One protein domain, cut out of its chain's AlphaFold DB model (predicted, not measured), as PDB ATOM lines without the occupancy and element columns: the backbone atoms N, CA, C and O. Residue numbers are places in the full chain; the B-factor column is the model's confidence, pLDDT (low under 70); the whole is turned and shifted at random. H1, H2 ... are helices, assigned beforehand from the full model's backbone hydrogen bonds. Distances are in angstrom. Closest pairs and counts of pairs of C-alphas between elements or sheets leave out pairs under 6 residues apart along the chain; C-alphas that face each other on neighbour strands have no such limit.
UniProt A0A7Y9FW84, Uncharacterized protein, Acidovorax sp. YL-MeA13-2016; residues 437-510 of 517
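What this domain is: This is residues 437 to 510 of the 517 residues of an uncharacterized protein of Acidovorax sp. YL-MeA13-2016 (UniProt A0A7Y9FW84). What is the shape? Little regular structure: two long loops join three helices, H1 and H3 meeting steeply, small H2 away from both. A short antiparallel pairing, residues 456 to 457 with 488 to 489, ties the loops together. What is the make-up? The 74 printed residues hold H1, H2, H3 in order, 27 residues, all helix, no named strand; compact, radius of gyration of the C-alphas 11.5 A, spans 31 by 26 by 20 A.

Where its parts are: Where is H1? H1, residues 437 to 450, begins at C-alpha (21.351, 44.721, -41.071) and measures 20.0 A. And the others? H2 is residues 478 to 482, 6.5 A; H3, residues 501 to 508, 10.3 A, ends at C-alpha (28.303, 32.341, -46.329).

How they stand to each other: What touches? H1, with residues 438 to 442 alone, touches H3 at a steep tilt of 63 degrees, the same way; the closest C-alphas, Thr 442 and Thr 505, are 7.0 A apart. And H2? It is apart from H1 and H3. And the backbones? In H1, H2 and H3 every O i to N i+4 pair is within hydrogen-bond range.

The domain as a whole: Any cut? The printed part has no cut; both links are long, 27 and 18 residues. Where is confidence low? Residues 472 to 485 and 492 to 498 have pLDDT under 70.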
ATOM      1  N   GLY A 437      22.221  45.903 -41.040       88.19
ATOM      2  CA  GLY A 437      21.351  44.721 -41.071       88.19
ATOM      3  C   GLY A 437      22.129  43.403 -41.189       88.19
ATOM      4  O   GLY A 437      21.842  42.432 -40.487       88.19
ATOM      5  N   GLN A 438      23.155  43.366 -42.038       89.19
ATOM      6  CA  GLN A 438      24.040  42.206 -42.192       89.19
ATOM      7  C   GLN A 438      24.891  41.943 -40.933       89.19
ATOM      8  O   GLN A 438      25.051  40.788 -40.513       89.19
ATOM      9  N   GLN A 439      25.413  43.003 -40.309       90.69
ATOM     10  CA  GLN A 439      26.185  42.943 -39.069       90.69
ATOM     11  C   GLN A 439      25.326  42.432 -37.909       90.69
ATOM     12  O   GLN A 439      25.792  41.551 -37.190       90.69
ATOM     13  N   VAL A 440      24.075  42.879 -37.775       89.25
ATOM     14  CA  VAL A 440      23.140  42.413 -36.741       89.25
ATOM     15  C   VAL A 440      22.948  40.900 -36.837       89.25
ATOM     16  O   VAL A 440      23.124  40.181 -35.853       89.25
ATOM     17  N   PHE A 441      22.669  40.379 -38.037       88.19
ATOM     18  CA  PHE A 441      22.497  38.936 -38.234       88.19
ATOM     19  C   PHE A 441      23.764  38.145 -37.898       88.19
ATOM     20  O   PHE A 441      23.692  37.107 -37.239       88.19
ATOM     21  N   THR A 442      24.923  38.640 -38.330       91.31
ATOM     22  CA  THR A 442      26.216  37.994 -38.070       91.31
ATOM     23  C   THR A 442      26.569  38.029 -36.584       91.31
ATOM     24  O   THR A 442      27.002  37.021 -36.030       91.31
ATOM     25  N   SER A 443      26.344  39.162 -35.919       90.81
ATOM     26  CA  SER A 443      26.638  39.364 -34.501       90.81
ATOM     27  C   SER A 443      25.746  38.515 -33.603       90.81
ATOM     28  O   SER A 443      26.254  37.907 -32.665       90.81
ATOM     29  N   GLU A 444      24.455  38.387 -33.911       89.56
ATOM     30  CA  GLU A 444      23.550  37.529 -33.139       89.56
ATOM     31  C   GLU A 444      23.823  36.035 -33.342       89.56
ATOM     32  O   GLU A 444      23.633  35.224 -32.433       89.56
ATOM     33  N   LEU A 445      24.309  35.638 -34.522       90.19
ATOM     34  CA  LEU A 445      24.833  34.288 -34.713       90.19
ATOM     35  C   LEU A 445      26.110  34.074 -33.899       90.19
ATOM     36  O   LEU A 445      26.196  33.076 -33.185       90.19
ATOM     37  N   ALA A 446      27.055  35.017 -33.943       91.81
ATOM     38  CA  ALA A 446      28.274  34.964 -33.141       91.81
ATOM     39  C   ALA A 446      27.941  34.824 -31.650       91.81
ATOM     40  O   ALA A 446      28.458  33.930 -30.992       91.81
ATOM     41  N   HIS A 447      27.002  35.621 -31.133       87.62
ATOM     42  CA  HIS A 447      26.576  35.556 -29.737       87.62
ATOM     43  C   HIS A 447      25.974  34.192 -29.370       87.62
ATOM     44  O   HIS A 447      26.296  33.631 -28.326       87.62
ATOM     45  N   GLN A 448      25.156  33.592 -30.240       90.06
ATOM     46  CA  GLN A 448      24.616  32.247 -30.005       90.06
ATOM     47  C   GLN A 448      25.696  31.160 -30.012       90.06
ATOM     48  O   GLN A 448      25.631  30.228 -29.205       90.06
ATOM     49  N   ILE A 449      26.676  31.276 -30.906       89.88
ATOM     50  CA  ILE A 449      27.833  30.381 -30.995       89.88
ATOM     51  C   ILE A 449      28.687  30.499 -29.740       89.88
ATOM     52  O   ILE A 449      29.029  29.495 -29.116       89.88
ATOM     53  N   PHE A 450      28.966  31.733 -29.336       88.12
ATOM     54  CA  PHE A 450      29.677  32.024 -28.113       88.12
ATOM     55  C   PHE A 450      28.910  31.502 -26.912       88.12
ATOM     56  O   PHE A 450      29.540  30.918 -26.051       88.12
ATOM     57  N   ALA A 451      27.574  31.579 -26.885       83.94
ATOM     58  CA  ALA A 451      26.718  30.987 -25.852       83.94
ATOM     59  C   ALA A 451      26.728  29.445 -25.806       83.94
ATOM     60  O   ALA A 451      25.977  28.853 -25.027       83.94
ATOM     61  N   ASP A 452      27.558  28.799 -26.628       87.38
ATOM     62  CA  ASP A 452      27.664  27.350 -26.782       87.38
ATOM     63  C   ASP A 452      26.339  26.701 -27.213       87.38
ATOM     64  O   ASP A 452      25.951  25.626 -26.756       87.38
ATOM     65  N   SER A 453      25.588  27.391 -28.075       88.12
ATOM     66  CA  SER A 453      24.280  26.920 -28.528       88.12
ATOM     67  C   SER A 453      24.402  25.712 -29.454       88.12
ATOM     68  O   SER A 453      25.147  25.740 -30.425       88.12
ATOM     69  N   GLU A 454      23.570  24.695 -29.230       89.69
ATOM     70  CA  GLU A 454      23.420  23.557 -30.157       89.69
ATOM     71  C   GLU A 454      22.542  23.909 -31.373       89.69
ATOM     72  O   GLU A 454      22.593  23.256 -32.412       89.69
ATOM     73  N   ILE A 455      21.718  24.950 -31.229       88.50
ATOM     74  CA  ILE A 455      20.696  25.362 -32.189       88.50
ATOM     75  C   ILE A 455      20.805  26.868 -32.431       88.50
ATOM     76  O   ILE A 455      20.763  27.651 -31.472       88.50
ATOM     77  N   LEU A 456      20.858  27.258 -33.707       88.69
ATOM     78  CA  LEU A 456      20.884  28.651 -34.147       88.69
ATOM     79  C   LEU A 456      19.476  29.153 -34.460       88.69
ATOM     80  O   LEU A 456      18.693  28.498 -35.146       88.69
ATOM     81  N   ARG A 457      19.160  30.343 -33.965       88.12
ATOM     82  CA  ARG A 457      17.890  31.039 -34.142       88.12
ATOM     83  C   ARG A 457      18.103  32.276 -35.004       88.12
ATOM     84  O   ARG A 457      19.031  33.051 -34.788       88.12
ATOM     85  N   CYS A 458      17.220  32.458 -35.973       86.19
ATOM     86  CA  CYS A 458      17.118  33.642 -36.804       86.19
ATOM     87  C   CYS A 458      16.740  34.844 -35.930       86.19
ATOM     88  O   CYS A 458      15.674  34.792 -35.304       86.19
ATOM     89  N   PRO A 459      17.536  35.929 -35.943       85.25
ATOM     90  CA  PRO A 459      17.263  37.119 -35.139       85.25
ATOM     91  C   PRO A 459      15.867  37.690 -35.359       85.25
ATOM     92  O   PRO A 459      15.178  38.027 -34.406       85.25
ATOM     93  N   ARG A 460      15.392  37.685 -36.610       82.06
ATOM     94  CA  ARG A 460      14.060  38.187 -36.961       82.06
ATOM     95  C   ARG A 460      12.907  37.257 -36.595       82.06
ATOM     96  O   ARG A 460      11.856  37.716 -36.166       82.06
ATOM     97  N   ALA A 461      13.056  35.950 -36.799       80.75
ATOM     98  CA  ALA A 461      11.957  35.017 -36.532       80.75
ATOM     99  C   ALA A 461      11.720  34.814 -35.030       80.75
ATOM    100  O   ALA A 461      10.595  34.511 -34.635       80.75
ATOM    101  N   HIS A 462      12.774  34.981 -34.230       82.94
ATOM    102  CA  HIS A 462      12.770  34.779 -32.786       82.94
ATOM    103  C   HIS A 462      12.897  36.078 -31.983       82.94
ATOM    104  O   HIS A 462      13.124  35.979 -30.785       82.94
ATOM    105  N   GLU A 463      12.759  37.244 -32.631       81.38
ATOM    106  CA  GLU A 463      12.734  38.559 -31.965       81.38
ATOM    107  C   GLU A 463      13.947  38.755 -31.036       81.38
ATOM    108  O   GLU A 463      13.827  39.188 -29.899       81.38
ATOM    109  N   LEU A 464      15.140  38.383 -31.522       81.94
ATOM    110  CA  LEU A 464      16.384  38.495 -30.745       81.94
ATOM    111  C   LEU A 464      16.916  39.935 -30.684       81.94
ATOM    112  O   LEU A 464      17.858  40.208 -29.952       81.94
ATOM    113  N   VAL A 465      16.353  40.833 -31.495       83.88
ATOM    114  CA  VAL A 465      16.739  42.242 -31.601       83.88
ATOM    115  C   VAL A 465      15.458  43.067 -31.718       83.88
ATOM    116  O   VAL A 465      14.632  42.721 -32.567       83.88
ATOM    117  N   PRO A 466      15.262  44.132 -30.926       81.31
ATOM    118  CA  PRO A 466      14.036  44.918 -30.976       81.31
ATOM    119  C   PRO A 466      13.785  45.535 -32.346       81.31
ATOM    120  O   PRO A 466      14.709  45.987 -33.029       81.31
ATOM    121  N   GLY A 467      12.519  45.543 -32.761       81.69
ATOM    122  CA  GLY A 467      12.054  46.165 -33.999       81.69
ATOM    123  C   GLY A 467      12.544  45.507 -35.291       81.69
ATOM    124  O   GLY A 467      12.109  45.896 -36.381       81.69
ATOM    125  N   ILE A 468      13.419  44.499 -35.227       81.62
ATOM    126  CA  ILE A 468      13.993  43.825 -36.398       81.62
ATOM    127  C   ILE A 468      12.924  43.102 -37.237       81.62
ATOM    128  O   ILE A 468      13.115  42.832 -38.423       81.62
ATOM    129  N   GLU A 469      11.777  42.777 -36.639       77.25
ATOM    130  CA  GLU A 469      10.601  42.203 -37.285       77.25
ATOM    131  C   GLU A 469      10.013  43.127 -38.354       77.25
ATOM    132  O   GLU A 469       9.583  42.636 -39.411       77.25
ATOM    133  N   SER A 470      10.067  44.439 -38.098       75.44
ATOM    134  CA  SER A 470       9.611  45.496 -38.999       75.44
ATOM    135  C   SER A 470      10.587  45.734 -40.154       75.44
ATOM    136  O   SER A 470      10.172  46.159 -41.233       75.44
ATOM    137  N   ALA A 471      11.867  45.390 -39.974       73.50
ATOM    138  CA  ALA A 471      12.882  45.543 -41.003       73.50
ATOM    139  C   ALA A 471      12.743  44.455 -42.078       73.50
ATOM    140  O   ALA A 471      12.725  43.248 -41.808       73.50
ATOM    141  N   ASP A 472      12.657  44.875 -43.339       65.50
ATOM    142  CA  ASP A 472      12.538  43.963 -44.465       65.50
ATOM    143  C   ASP A 472      13.814  43.875 -45.301       65.50
ATOM    144  O   ASP A 472      13.923  44.431 -46.387       65.50
ATOM    145  N   PHE A 473      14.746  43.047 -44.840       62.91
ATOM    146  CA  PHE A 473      15.948  42.688 -45.601       62.91
ATOM    147  C   PHE A 473      15.688  41.646 -46.711       62.91
ATOM    148  O   PHE A 473      16.607  40.959 -47.149       62.91
ATOM    149  N   SER A 474      14.425  41.415 -47.103       52.06
ATOM    150  CA  SER A 474      14.029  40.296 -47.977       52.06
ATOM    151  C   SER A 474      13.003  40.630 -49.066       52.06
ATOM    152  O   SER A 474      12.552  39.712 -49.761       52.06
ATOM    153  N   GLY A 475      12.580  41.891 -49.200       58.06
ATOM    154  CA  GLY A 475      11.533  42.289 -50.150       58.06
ATOM    155  C   GLY A 475      10.177  41.602 -49.907       58.06
ATOM    156  O   GLY A 475       9.516  41.162 -50.848       58.06
ATOM    157  N   GLY A 476       9.790  41.414 -48.646       58.59
ATOM    158  CA  GLY A 476       8.434  41.084 -48.198       58.59
ATOM    159  C   GLY A 476       8.181  39.595 -47.990       58.59
ATOM    160  O   GLY A 476       7.105  39.189 -47.549       58.59
ATOM    161  N   ARG A 477       9.164  38.736 -48.283       60.56
ATOM    162  CA  ARG A 477       8.966  37.277 -48.319       60.56
ATOM    163  C   ARG A 477       9.074  36.605 -46.946       60.56
ATOM    164  O   ARG A 477       8.558  35.505 -46.771       60.56
ATOM    165  N   CYS A 478       9.697  37.252 -45.962       66.50
ATOM    166  CA  CYS A 478       9.992  36.658 -44.652       66.50
ATOM    167  C   CYS A 478       8.744  36.257 -43.835       66.50
ATOM    168  O   CYS A 478       8.693  35.147 -43.302       66.50
ATOM    169  N   MET A 479       7.703  37.099 -43.793       65.56
ATOM    170  CA  MET A 479       6.496  36.845 -42.982       65.56
ATOM    171  C   MET A 479       5.731  35.587 -43.411       65.56
ATOM    172  O   MET A 479       5.151  34.887 -42.579       65.56
ATOM    173  N   LYS A 480       5.772  35.254 -44.707       63.31
ATOM    174  CA  LYS A 480       5.185  34.020 -45.245       63.31
ATOM    175  C   LYS A 480       5.909  32.775 -44.724       63.31
ATOM    176  O   LYS A 480       5.264  31.763 -44.470       63.31
ATOM    177  N   TYR A 481       7.224  32.855 -44.529       65.12
ATOM    178  CA  TYR A 481       8.044  31.725 -44.094       65.12
ATOM    179  C   TYR A 481       8.025  31.498 -42.575       65.12
ATOM    180  O   TYR A 481       8.098  30.342 -42.164       65.12
ATOM    181  N   LYS A 482       7.847  32.538 -41.736       65.94
ATOM    182  CA  LYS A 482       7.692  32.375 -40.266       65.94
ATOM    183  C   LYS A 482       6.537  31.414 -39.932       65.94
ATOM    184  O   LYS A 482       6.695  30.517 -39.113       65.94
ATOM    185  N   LYS A 483       5.411  31.512 -40.654       63.62
ATOM    186  CA  LYS A 483       4.246  30.610 -40.511       63.62
ATOM    187  C   LYS A 483       4.513  29.152 -40.918       63.62
ATOM    188  O   LYS A 483       3.740  28.278 -40.551       63.62
ATOM    189  N   LEU A 484       5.584  28.891 -41.667       61.34
ATOM    190  CA  LEU A 484       5.985  27.558 -42.130       61.34
ATOM    191  C   LEU A 484       7.069  26.923 -41.236       61.34
ATOM    192  O   LEU A 484       7.712  25.964 -41.649       61.34
ATOM    193  N   GLY A 485       7.299  27.464 -40.034       61.50
ATOM    194  CA  GLY A 485       8.311  26.958 -39.098       61.50
ATOM    195  C   GLY A 485       9.743  27.419 -39.401       61.50
ATOM    196  O   GLY A 485      10.692  26.881 -38.836       61.50
ATOM    197  N   CYS A 486       9.924  28.412 -40.279       70.50
ATOM    198  CA  CYS A 486      11.228  29.029 -40.523       70.50
ATOM    199  C   CYS A 486      11.718  29.770 -39.274       70.50
ATOM    200  O   CYS A 486      10.954  30.489 -38.633       70.50
ATOM    201  N   GLY A 487      13.019  29.688 -38.999       74.75
ATOM    202  CA  GLY A 487      13.657  30.505 -37.966       74.75
ATOM    203  C   GLY A 487      14.690  29.765 -37.138       74.75
ATOM    204  O   GLY A 487      15.492  30.409 -36.481       74.75
ATOM    205  N   THR A 488      14.723  28.439 -37.194       83.62
ATOM    206  CA  THR A 488      15.675  27.625 -36.440       83.62
ATOM    207  C   THR A 488      16.541  26.796 -37.384       83.62
ATOM    208  O   THR A 488      16.044  26.265 -38.375       83.62
ATOM    209  N   PHE A 489      17.832  26.685 -37.078       82.69
ATOM    210  CA  PHE A 489      18.793  25.863 -37.798       82.69
ATOM    211  C   PHE A 489      19.541  24.936 -36.835       82.69
ATOM    212  O   PHE A 489      20.066  25.376 -35.808       82.69
ATOM    213  N   VAL A 490      19.598  23.657 -37.203       81.31
ATOM    214  CA  VAL A 490      20.366  22.614 -36.519       81.31
ATOM    215  C   VAL A 490      21.453  22.136 -37.486       81.31
ATOM    216  O   VAL A 490      21.106  21.627 -38.557       81.31
ATOM    217  N   PRO A 491      22.748  22.295 -37.155       74.00
ATOM    218  CA  PRO A 491      23.830  21.815 -38.009       74.00
ATOM    219  C   PRO A 491      23.671  20.330 -38.361       74.00
ATOM    220  O   PRO A 491      23.356  19.507 -37.503       74.00
ATOM    221  N   GLY A 492      23.877  19.985 -39.634       65.69
ATOM    222  CA  GLY A 492      23.823  18.600 -40.119       65.69
ATOM    223  C   GLY A 492      22.424  18.014 -40.352       65.69
ATOM    224  O   GLY A 492      22.331  16.907 -40.880       65.69
ATOM    225  N   GLN A 493      21.336  18.723 -40.028       65.44
ATOM    226  CA  GLN A 493      19.980  18.279 -40.372       65.44
ATOM    227  C   GLN A 493      19.489  18.930 -41.678       65.44
ATOM    228  O   GLN A 493      19.571  20.154 -41.816       65.44
ATOM    229  N   PRO A 494      18.947  18.155 -42.641       57.03
ATOM    230  CA  PRO A 494      18.311  18.715 -43.828       57.03
ATOM    231  C   PRO A 494      16.999  19.406 -43.429       57.03
ATOM    232  O   PRO A 494      15.958  18.772 -43.281       57.03
ATOM    233  N   GLY A 495      17.062  20.717 -43.209       58.66
ATOM    234  CA  GLY A 495      15.907  21.565 -42.918       58.66
ATOM    235  C   GLY A 495      15.408  22.322 -44.149       58.66
ATOM    236  O   GLY A 495      16.153  22.579 -45.095       58.66
ATOM    237  N   TYR A 496      14.139  22.734 -44.127       56.84
ATOM    238  CA  TYR A 496      13.606  23.702 -45.086       56.84
ATOM    239  C   TYR A 496      14.265  25.072 -44.854       56.84
ATOM    240  O   TYR A 496      13.964  25.755 -43.876       56.84
ATOM    241  N   THR A 497      15.164  25.485 -45.751       63.56
ATOM    242  CA  THR A 497      15.846  26.787 -45.677       63.56
ATOM    243  C   THR A 497      15.395  27.690 -46.830       63.56
ATOM    244  O   THR A 497      15.944  27.588 -47.933       63.56
ATOM    245  N   PRO A 498      14.391  28.567 -46.639       66.06
ATOM    246  CA  PRO A 498      13.972  29.494 -47.687       66.06
ATOM    247  C   PRO A 498      15.112  30.461 -48.035       66.06
ATOM    248  O   PRO A 498      15.925  30.806 -47.176       66.06
ATOM    249  N   THR A 499      15.174  30.931 -49.282       72.25
ATOM    250  CA  THR A 499      16.154  31.947 -49.697       72.25
ATOM    251  C   THR A 499      15.823  33.282 -49.025       72.25
ATOM    252  O   THR A 499      14.885  33.972 -49.423       72.25
ATOM    253  N   CYS A 500      16.566  33.620 -47.975       77.19
ATOM    254  CA  CYS A 500      16.453  34.858 -47.204       77.19
ATOM    255  C   CYS A 500      17.819  35.230 -46.605       77.19
ATOM    256  O   CYS A 500      18.747  34.419 -46.669       77.19
ATOM    257  N   LEU A 501      17.925  36.414 -45.987       79.56
ATOM    258  CA  LEU A 501      19.164  36.881 -45.355       79.56
ATOM    259  C   LEU A 501      19.719  35.865 -44.343       79.56
ATOM    260  O   LEU A 501      20.886  35.526 -44.428       79.56
ATOM    261  N   PHE A 502      18.886  35.276 -43.476       84.19
ATOM    262  CA  PHE A 502      19.340  34.265 -42.509       84.19
ATOM    263  C   PHE A 502      20.005  33.052 -43.178       84.19
ATOM    264  O   PHE A 502      21.120  32.678 -42.826       84.19
ATOM    265  N   THR A 503      19.351  32.455 -44.178       82.81
ATOM    266  CA  THR A 503      19.911  31.319 -44.927       82.81
ATOM    267  C   THR A 503      21.155  31.724 -45.715       82.81
ATOM    268  O   THR A 503      22.094  30.938 -45.820       82.81
ATOM    269  N   HIS A 504      21.176  32.936 -46.275       85.06
ATOM    270  CA  HIS A 504      22.345  33.476 -46.963       85.06
ATOM    271  C   HIS A 504      23.531  33.610 -46.001       85.06
ATOM    272  O   HIS A 504      24.598  33.079 -46.292       85.06
ATOM    273  N   THR A 505      23.321  34.204 -44.825       88.50
ATOM    274  CA  THR A 505      24.310  34.314 -43.747       88.50
ATOM    275  C   THR A 505      24.822  32.939 -43.314       88.50
ATOM    276  O   THR A 505      26.029  32.734 -43.258       88.50
ATOM    277  N   LEU A 506      23.938  31.958 -43.089       89.56
ATOM    278  CA  LEU A 506      24.347  30.595 -42.724       89.56
ATOM    279  C   LEU A 506      25.202  29.915 -43.807       89.56
ATOM    280  O   LEU A 506      26.164  29.225 -43.482       89.56
ATOM    281  N   LYS A 507      24.872  30.108 -45.090       87.31
ATOM    282  CA  LYS A 507      25.664  29.572 -46.210       87.31
ATOM    283  C   LYS A 507      27.025  30.245 -46.319       87.31
ATOM    284  O   LYS A 507      28.025  29.552 -46.443       87.31
ATOM    285  N   GLN A 508      27.058  31.577 -46.264       88.81
ATOM    286  CA  GLN A 508      28.303  32.341 -46.329       88.81
ATOM    287  C   GLN A 508      29.227  31.954 -45.175       88.81
ATOM    288  O   GLN A 508      30.383  31.655 -45.401       88.81
ATOM    289  N   LEU A 509      28.714  31.827 -43.954       91.00
ATOM    290  CA  LEU A 509      29.538  31.507 -42.789       91.00
ATOM    291  C   LEU A 509      29.865  30.006 -42.633       91.00
ATOM    292  O   LEU A 509      30.257  29.604 -41.550       91.00
ATOM    293  N   SER A 510      29.708  29.160 -43.658       90.44
ATOM    294  CA  SER A 510      29.981  27.706 -43.607       90.44
ATOM    295  C   SER A 510      29.116  26.875 -42.639       90.44
ATOM    296  O   SER A 510      29.521  25.804 -42.187       90.44
TER     297      SER A 510